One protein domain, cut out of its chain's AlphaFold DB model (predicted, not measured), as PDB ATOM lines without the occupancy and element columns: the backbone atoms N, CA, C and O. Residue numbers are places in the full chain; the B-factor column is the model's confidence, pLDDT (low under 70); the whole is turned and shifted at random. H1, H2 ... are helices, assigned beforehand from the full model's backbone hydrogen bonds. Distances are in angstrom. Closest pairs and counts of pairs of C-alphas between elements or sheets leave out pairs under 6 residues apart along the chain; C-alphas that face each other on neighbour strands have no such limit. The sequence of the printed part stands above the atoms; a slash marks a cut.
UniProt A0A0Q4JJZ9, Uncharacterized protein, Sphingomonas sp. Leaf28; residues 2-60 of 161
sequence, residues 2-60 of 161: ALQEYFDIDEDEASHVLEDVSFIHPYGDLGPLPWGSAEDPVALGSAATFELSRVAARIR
ATOM      1  N   ALA A   2     -51.249  12.671   4.379       78.56
ATOM      2  CA  ALA A   2     -50.715  11.471   5.060       78.56
ATOM      3  C   ALA A   2     -49.520  11.741   6.009       78.56
ATOM      4  O   ALA A   2     -49.458  11.173   7.094       78.56
ATOM      5  N   LEU A   3     -48.592  12.623   5.617       82.94
ATOM      6  CA  LEU A   3     -47.436  12.999   6.443       82.94
ATOM      7  C   LEU A   3     -47.866  13.778   7.699       82.94
ATOM      8  O   LEU A   3     -47.448  13.447   8.802       82.94
ATOM      9  N   GLN A   4     -48.758  14.756   7.512       87.00
ATOM     10  CA  GLN A   4     -49.333  15.590   8.572       87.00
ATOM     11  C   GLN A   4     -50.073  14.748   9.610       87.00
ATOM     12  O   GLN A   4     -49.835  14.893  10.798       87.00
ATOM     13  N   GLU A   5     -50.921  13.815   9.170       87.56
ATOM     14  CA  GLU A   5     -51.682  12.945  10.073       87.56
ATOM     15  C   GLU A   5     -50.792  11.963  10.841       87.56
ATOM     16  O   GLU A   5     -51.051  11.682  12.007       87.56
ATOM     17  N   TYR A   6     -49.759  11.413  10.196       87.94
ATOM     18  CA  TYR A   6     -48.896  10.416  10.829       87.94
ATOM     19  C   TYR A   6     -47.902  11.036  11.817       87.94
ATOM     20  O   TYR A   6     -47.653  10.459  12.875       87.94
ATOM     21  N   PHE A   7     -47.323  12.186  11.465       89.31
ATOM     22  CA  PHE A   7     -46.299  12.857  12.269       89.31
ATOM     23  C   PHE A   7     -46.837  14.016  13.121       89.31
ATOM     24  O   PHE A   7     -46.067  14.565  13.901       89.31
ATOM     25  N   ASP A   8     -48.127  14.348  13.011       92.50
ATOM     26  CA  ASP A   8     -48.771  15.492  13.679       92.50
ATOM     27  C   ASP A   8     -48.068  16.830  13.375       92.50
ATOM     28  O   ASP A   8     -47.798  17.637  14.261       92.50
ATOM     29  N   ILE A   9     -47.736  17.032  12.096       93.69
ATOM     30  CA  ILE A   9     -47.039  18.225  11.586       93.69
ATOM     31  C   ILE A   9     -47.969  19.084  10.727       93.69
ATOM     32  O   ILE A   9     -48.934  18.584  10.137       93.69
ATOM     33  N   ASP A  10     -47.672  20.378  10.634       91.06
ATOM     34  CA  ASP A  10     -48.444  21.305   9.807       91.06
ATOM     35  C   ASP A  10     -48.098  21.199   8.306       91.06
ATOM     36  O   ASP A  10     -47.315  20.356   7.862       91.06
ATOM     37  N   GLU A  11     -48.800  21.978   7.480       86.38
ATOM     38  CA  GLU A  11     -48.621  21.963   6.021       86.38
ATOM     39  C   GLU A  11     -47.262  22.510   5.584       86.38
ATOM     40  O   GLU A  11     -46.672  21.969   4.649       86.38
ATOM     41  N   ASP A  12     -46.746  23.527   6.274       86.44
ATOM     42  CA  ASP A  12     -45.467  24.148   5.945       86.44
ATOM     43  C   ASP A  12     -44.318  23.176   6.254       86.44
ATOM     44  O   ASP A  12     -43.437  22.958   5.420       86.44
ATOM     45  N   GLU A  13     -44.367  22.505   7.407       88.12
ATOM     46  CA  GLU A  13     -43.393  21.487   7.798       88.12
ATOM     47  C   GLU A  13     -43.460  20.261   6.878       88.12
ATOM     48  O   GLU A  13     -42.428  19.764   6.418       88.12
ATOM     49  N   ALA A  14     -44.665  19.801   6.527       88.25
ATOM     50  CA  ALA A  14     -44.821  18.711   5.569       88.25
ATOM     51  C   ALA A  14     -44.285  19.076   4.176       88.25
ATOM     52  O   ALA A  14     -43.686  18.228   3.513       88.25
ATOM     53  N   SER A  15     -44.483  20.322   3.740       84.75
ATOM     54  CA  SER A  15     -43.957  20.827   2.469       84.75
ATOM     55  C   SER A  15     -42.433  20.848   2.487       84.75
ATOM     56  O   SER A  15     -41.822  20.334   1.555       84.75
ATOM     57  N   HIS A  16     -41.827  21.320   3.579       86.94
ATOM     58  CA  HIS A  16     -40.375  21.357   3.740       86.94
ATOM     59  C   HIS A  16     -39.738  19.959   3.681       86.94
ATOM     60  O   HIS A  16     -38.735  19.764   3.003       86.94
ATOM     61  N   VAL A  17     -40.358  18.944   4.295       87.50
ATOM     62  CA  VAL A  17     -39.881  17.548   4.183       87.50
ATOM     63  C   VAL A  17     -39.943  17.036   2.738       87.50
ATOM     64  O   VAL A  17     -39.103  16.241   2.315       87.50
ATOM     65  N   LEU A  18     -40.942  17.467   1.965       86.12
ATOM     66  CA  LEU A  18     -41.106  17.054   0.572       86.12
ATOM     67  C   LEU A  18     -40.170  17.794  -0.395       86.12
ATOM     68  O   LEU A  18     -39.976  17.297  -1.504       86.12
ATOM     69  N   GLU A  19     -39.571  18.925  -0.002       84.56
ATOM     70  CA  GLU A  19     -38.580  19.652  -0.816       84.56
ATOM     71  C   GLU A  19     -37.310  18.827  -1.063       84.56
ATOM     72  O   GLU A  19     -36.720  18.911  -2.141       84.56
ATOM     73  N   ASP A  20     -36.930  17.973  -0.110       84.88
ATOM     74  CA  ASP A  20     -35.763  17.092  -0.227       84.88
ATOM     75  C   ASP A  20     -36.026  15.853  -1.107       84.88
ATOM     76  O   ASP A  20     -35.104  15.105  -1.457       84.88
ATOM     77  N   VAL A  21     -37.283  15.606  -1.490       87.94
ATOM     78  CA  VAL A  21     -37.664  14.453  -2.310       87.94
ATOM     79  C   VAL A  21     -37.532  14.790  -3.793       87.94
ATOM     80  O   VAL A  21     -38.180  15.686  -4.328       87.94
ATOM     81  N   SER A  22     -36.724  14.005  -4.507       88.50
ATOM     82  CA  SER A  22     -36.565  14.149  -5.957       88.50
ATOM     83  C   SER A  22     -37.738  13.526  -6.720       88.50
ATOM     84  O   SER A  22     -37.816  12.308  -6.878       88.50
ATOM     85  N   PHE A  23     -38.629  14.367  -7.247       88.00
ATOM     86  CA  PHE A  23     -39.706  13.948  -8.146       88.00
ATOM     87  C   PHE A  23     -39.269  14.063  -9.606       88.00
ATOM     88  O   PHE A  23     -39.090  15.160 -10.137       88.00
ATOM     89  N   ILE A  24     -39.125  12.922 -10.277       88.44
ATOM     90  CA  ILE A  24     -38.787  12.868 -11.700       88.44
ATOM     91  C   ILE A  24     -40.030  12.433 -12.472       88.44
ATOM     92  O   ILE A  24     -40.638  11.414 -12.151       88.44
ATOM     93  N   HIS A  25     -40.384  13.187 -13.513       88.06
ATOM     94  CA  HIS A  25     -41.557  12.935 -14.346       88.06
ATOM     95  C   HIS A  25     -41.131  12.580 -15.778       88.06
ATOM     96  O   HIS A  25     -41.062  13.466 -16.634       88.06
ATOM     97  N   PRO A  26     -40.836  11.298 -16.083       83.12
ATOM     98  CA  PRO A  26     -40.320  10.904 -17.396       83.12
ATOM     99  C   PRO A  26     -41.237  11.321 -18.548       83.12
ATOM    100  O   PRO A  26     -40.759  11.704 -19.612       83.12
ATOM    101  N   TYR A  27     -42.550  11.289 -18.318       86.25
ATOM    102  CA  TYR A  27     -43.592  11.665 -19.273       86.25
ATOM    103  C   TYR A  27     -44.123  13.088 -19.050       86.25
ATOM    104  O   TYR A  27     -45.220  13.417 -19.491       86.25
ATOM    105  N   GLY A  28     -43.355  13.941 -18.374       87.44
ATOM    106  CA  GLY A  28     -43.796  15.281 -18.001       87.44
ATOM    107  C   GLY A  28     -44.822  15.291 -16.868       87.44
ATOM    108  O   GLY A  28     -45.188  14.252 -16.317       87.44
ATOM    109  N   ASP A  29     -45.253  16.489 -16.498       87.50
ATOM    110  CA  ASP A  29     -46.106  16.748 -15.339       87.50
ATOM    111  C   ASP A  29     -47.388  17.493 -15.736       87.50
ATOM    112  O   ASP A  29     -47.554  17.941 -16.871       87.50
ATOM    113  N   LEU A  30     -48.326  17.609 -14.796       86.62
ATOM    114  CA  LEU A  30     -49.538  18.419 -14.969       86.62
ATOM    115  C   LEU A  30     -49.339  19.864 -14.480       86.62
ATOM    116  O   LEU A  30     -50.225  20.705 -14.626       86.62
ATOM    117  N   GLY A  31     -48.172  20.176 -13.925       83.44
ATOM    118  CA  GLY A  31     -47.867  21.402 -13.210       83.44
ATOM    119  C   GLY A  31     -47.175  21.145 -11.876       83.44
ATOM    120  O   GLY A  31     -46.902  19.996 -11.522       83.44
ATOM    121  N   PRO A  32     -46.869  22.227 -11.144       82.38
ATOM    122  CA  PRO A  32     -46.196  22.119  -9.866       82.38
ATOM    123  C   PRO A  32     -47.032  21.329  -8.866       82.38
ATOM    124  O   PRO A  32     -48.268  21.350  -8.886       82.38
ATOM    125  N   LEU A  33     -46.327  20.639  -7.974       80.56
ATOM    126  CA  LEU A  33     -46.950  19.929  -6.870       80.56
ATOM    127  C   LEU A  33     -47.669  20.943  -5.959       80.56
ATOM    128  O   LEU A  33     -47.125  22.024  -5.735       80.56
ATOM    129  N   PRO A  34     -48.863  20.621  -5.424       73.31
ATOM    130  CA  PRO A  34     -49.672  21.572  -4.652       73.31
ATOM    131  C   PRO A  34     -48.991  22.153  -3.409       73.31
ATOM    132  O   PRO A  34     -49.362  23.233  -2.973       73.31
ATOM    133  N   TRP A  35     -48.020  21.429  -2.854       74.38
ATOM    134  CA  TRP A  35     -47.225  21.828  -1.689       74.38
ATOM    135  C   TRP A  35     -45.951  22.606  -2.059       74.38
ATOM    136  O   TRP A  35     -45.181  22.988  -1.188       74.38
ATOM    137  N   GLY A  36     -45.684  22.817  -3.351       65.69
ATOM    138  CA  GLY A  36     -44.598  23.682  -3.802       65.69
ATOM    139  C   GLY A  36     -45.032  25.147  -3.824       65.69
ATOM    140  O   GLY A  36     -46.190  25.459  -4.091       65.69
ATOM    141  N   SER A  37     -44.088  26.069  -3.636       59.62
ATOM    142  CA  SER A  37     -44.303  27.526  -3.656       59.62
ATOM    143  C   SER A  37     -44.618  28.113  -5.050       59.62
ATOM    144  O   SER A  37     -44.251  29.250  -5.347       59.62
ATOM    145  N   ALA A  38     -45.211  27.329  -5.950       64.75
ATOM    146  CA  ALA A  38     -45.342  27.648  -7.366       64.75
ATOM    147  C   ALA A  38     -46.790  27.967  -7.766       64.75
ATOM    148  O   ALA A  38     -47.751  27.415  -7.234       64.75
ATOM    149  N   GLU A  39     -46.932  28.861  -8.744       66.19
ATOM    150  CA  GLU A  39     -48.229  29.287  -9.266       66.19
ATOM    151  C   GLU A  39     -48.878  28.198 -10.145       66.19
ATOM    152  O   GLU A  39     -48.208  27.493 -10.902       66.19
ATOM    153  N   ASP A  40     -50.208  28.106 -10.070       70.81
ATOM    154  CA  ASP A  40     -51.077  27.195 -10.831       70.81
ATOM    155  C   ASP A  40     -50.877  25.674 -10.612       70.81
ATOM    156  O   ASP A  40     -50.704  24.927 -11.588       70.81
ATOM    157  N   PRO A  41     -50.961  25.158  -9.369       80.50
ATOM    158  CA  PRO A  41     -51.023  23.719  -9.137       80.50
ATOM    159  C   PRO A  41     -52.339  23.127  -9.665       80.50
ATOM    160  O   PRO A  41     -53.429  23.673  -9.471       80.50
ATOM    161  N   VAL A  42     -52.252  21.958 -10.303       81.31
ATOM    162  CA  VAL A  42     -53.433  21.200 -10.741       81.31
ATOM    163  C   VAL A  42     -53.808  20.211  -9.643       81.31
ATOM    164  O   VAL A  42     -53.300  19.092  -9.581       81.31
ATOM    165  N   ALA A  43     -54.689  20.639  -8.738       77.81
ATOM    166  CA  ALA A  43     -55.148  19.802  -7.636       77.81
ATOM    167  C   ALA A  43     -56.051  18.654  -8.123       77.81
ATOM    168  O   ALA A  43     -56.982  18.849  -8.914       77.81
ATOM    169  N   LEU A  44     -55.799  17.450  -7.605       77.62
ATOM    170  CA  LEU A  44     -56.582  16.258  -7.916       77.62
ATOM    171  C   LEU A  44     -58.046  16.445  -7.490       77.62
ATOM    172  O   LEU A  44     -58.326  16.798  -6.349       77.62
ATOM    173  N   GLY A  45     -58.985  16.187  -8.403       77.38
ATOM    174  CA  GLY A  45     -60.421  16.298  -8.121       77.38
ATOM    175  C   GLY A  45     -60.933  17.734  -7.959       77.38
ATOM    176  O   GLY A  45     -62.075  17.922  -7.542       77.38
ATOM    177  N   SER A  46     -60.119  18.743  -8.285       79.06
ATOM    178  CA  SER A  46     -60.547  20.140  -8.254       79.06
ATOM    179  C   SER A  46     -61.665  20.407  -9.263       79.06
ATOM    180  O   SER A  46     -61.610  19.963 -10.409       79.06
ATOM    181  N   ALA A  47     -62.664  21.183  -8.839       77.25
ATOM    182  CA  ALA A  47     -63.719  21.703  -9.706       77.25
ATOM    183  C   ALA A  47     -63.296  22.978 -10.464       77.25
ATOM    184  O   ALA A  47     -64.105  23.550 -11.196       77.25
ATOM    185  N   ALA A  48     -62.063  23.454 -10.264       76.81
ATOM    186  CA  ALA A  48     -61.552  24.632 -10.948       76.81
ATOM    187  C   ALA A  48     -61.426  24.386 -12.458       76.81
ATOM    188  O   ALA A  48     -61.060  23.302 -12.913       76.81
ATOM    189  N   THR A  49     -61.723  25.417 -13.244       76.12
ATOM    190  CA  THR A  49     -61.553  25.382 -14.695       76.12
ATOM    191  C   THR A  49     -60.089  25.645 -15.026       76.12
ATOM    192  O   THR A  49     -59.564  26.713 -14.718       76.12
ATOM    193  N   PHE A  50     -59.432  24.681 -15.664       79.56
ATOM    194  CA  PHE A  50     -58.053  24.817 -16.126       79.56
ATOM    195  C   PHE A  50     -58.019  24.969 -17.647       79.56
ATOM    196  O   PHE A  50     -58.796  24.332 -18.361       79.56
ATOM    197  N   GLU A  51     -57.065  25.746 -18.157       84.62
ATOM    198  CA  GLU A  51     -56.725  25.748 -19.581       84.62
ATOM    199  C   GLU A  51     -56.066  24.408 -19.944       84.62
ATOM    200  O   GLU A  51     -54.848  24.238 -19.847       84.62
ATOM    201  N   LEU A  52     -56.886  23.426 -20.336       85.31
ATOM    202  CA  LEU A  52     -56.446  22.055 -20.628       85.31
ATOM    203  C   LEU A  52     -55.349  22.000 -21.693       85.31
ATOM    204  O   LEU A  52     -54.473  21.145 -21.620       85.31
ATOM    205  N   SER A  53     -55.364  22.926 -22.652       85.94
ATOM    206  CA  SER A  53     -54.329  23.063 -23.681       85.94
ATOM    207  C   SER A  53     -52.942  23.318 -23.075       85.94
ATOM    208  O   SER A  53     -51.960  22.715 -23.506       85.94
ATOM    209  N   ARG A  54     -52.865  24.156 -22.035       85.19
ATOM    210  CA  ARG A  54     -51.623  24.486 -21.323       85.19
ATOM    211  C   ARG A  54     -51.109  23.308 -20.502       85.19
ATOM    212  O   ARG A  54     -49.908  23.069 -20.479       85.19
ATOM    213  N   VAL A  55     -52.009  22.580 -19.839       86.50
ATOM    214  CA  VAL A  55     -51.657  21.388 -19.051       86.50
ATOM    215  C   VAL A  55     -51.203  20.254 -19.970       86.50
ATOM    216  O   VAL A  55     -50.153  19.662 -19.749       86.50
ATOM    217  N   ALA A  56     -51.940  19.999 -21.053       88.06
ATOM    218  CA  ALA A  56     -51.620  18.948 -22.014       88.06
ATOM    219  C   ALA A  56     -50.251  19.151 -22.680       88.06
ATOM    220  O   ALA A  56     -49.554  18.174 -22.927       88.06
ATOM    221  N   ALA A  57     -49.831  20.399 -22.913       87.50
ATOM    222  CA  ALA A  57     -48.523  20.716 -23.491       87.50
ATOM    223  C   ALA A  57     -47.323  20.319 -22.603       87.50
ATOM    224  O   ALA A  57     -46.191  20.304 -23.084       87.50
ATOM    225  N   ARG A  58     -47.547  20.028 -21.314       86.50
ATOM    226  CA  ARG A  58     -46.508  19.569 -20.377       86.50
ATOM    227  C   ARG A  58     -46.363  18.049 -20.348       86.50
ATOM    228  O   ARG A  58     -45.325  17.556 -19.913       86.50
ATOM    229  N   ILE A  59     -47.362  17.321 -20.844       87.25
ATOM    230  CA  ILE A  59     -47.343  15.864 -20.946       87.25
ATOM    231  C   ILE A  59     -46.522  15.475 -22.174       87.25
ATOM    232  O   ILE A  59     -46.717  16.005 -23.265       87.25
ATOM    233  N   ARG A  60     -45.611  14.526 -21.995       84.12
ATOM    234  CA  ARG A  60     -44.735  13.993 -23.036       84.12
ATOM    235  C   ARG A  60     -45.115  12.566 -23.380       84.12
ATOM    236  O   ARG A  60     -45.492  11.768 -22.524       84.12
TER     237      ARG A  60
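This is residues 2 to 60 of the 161 residues of an uncharacterized protein of Sphingomonas sp. Leaf28 (UniProt A0A0Q4JJZ9). This is a domain of little regular structure: the short helices H1 and H2 sit at one end, the small helix H3 at the other, and residues 20 to 51 wind between them. Residues 5 to 10, of which 5 to 7 belong to H1, stick out. The printed part has 59 residues with three named helices, H1, H2, H3 in chain order, and no named strand; the class is all helix, with only 20 residues in named elements. It is loose, with a radius of gyration of the C-alphas of 13.4 A and spans of 38 by 27 by 17 A.

Start at H1, residues 2 to 7; a tight link leads to H2, residues 11 to 19. They only just touch, with 3 pairs of C-alphas within 8 A, the closest being Gln 4 and Ala 14 at 6.3 A. Their lines are about perpendicular, at 75 degrees. H3, residues 52 to 56, is apart from both. In H1, H2 and H3 every O i to N i+4 pair is within hydrogen-bond range.

Find C-alpha 2 at (-50.715, 11.471, 5.060); H1 runs 8.6 A to C-alpha 7. H2 runs 12.4 A from C-alpha 11 to C-alpha 19. H3 runs 5.9 A from C-alpha 52 to C-alpha 56 at (-51.620, 18.948, -22.014).

The C-alphas farthest apart, Asp 8 and Ser 53, are 38.5 A apart. The printed part has no cut. The H2 to H3 link is long, 32 residues; in it, residues 36 to 39 have pLDDT under 70.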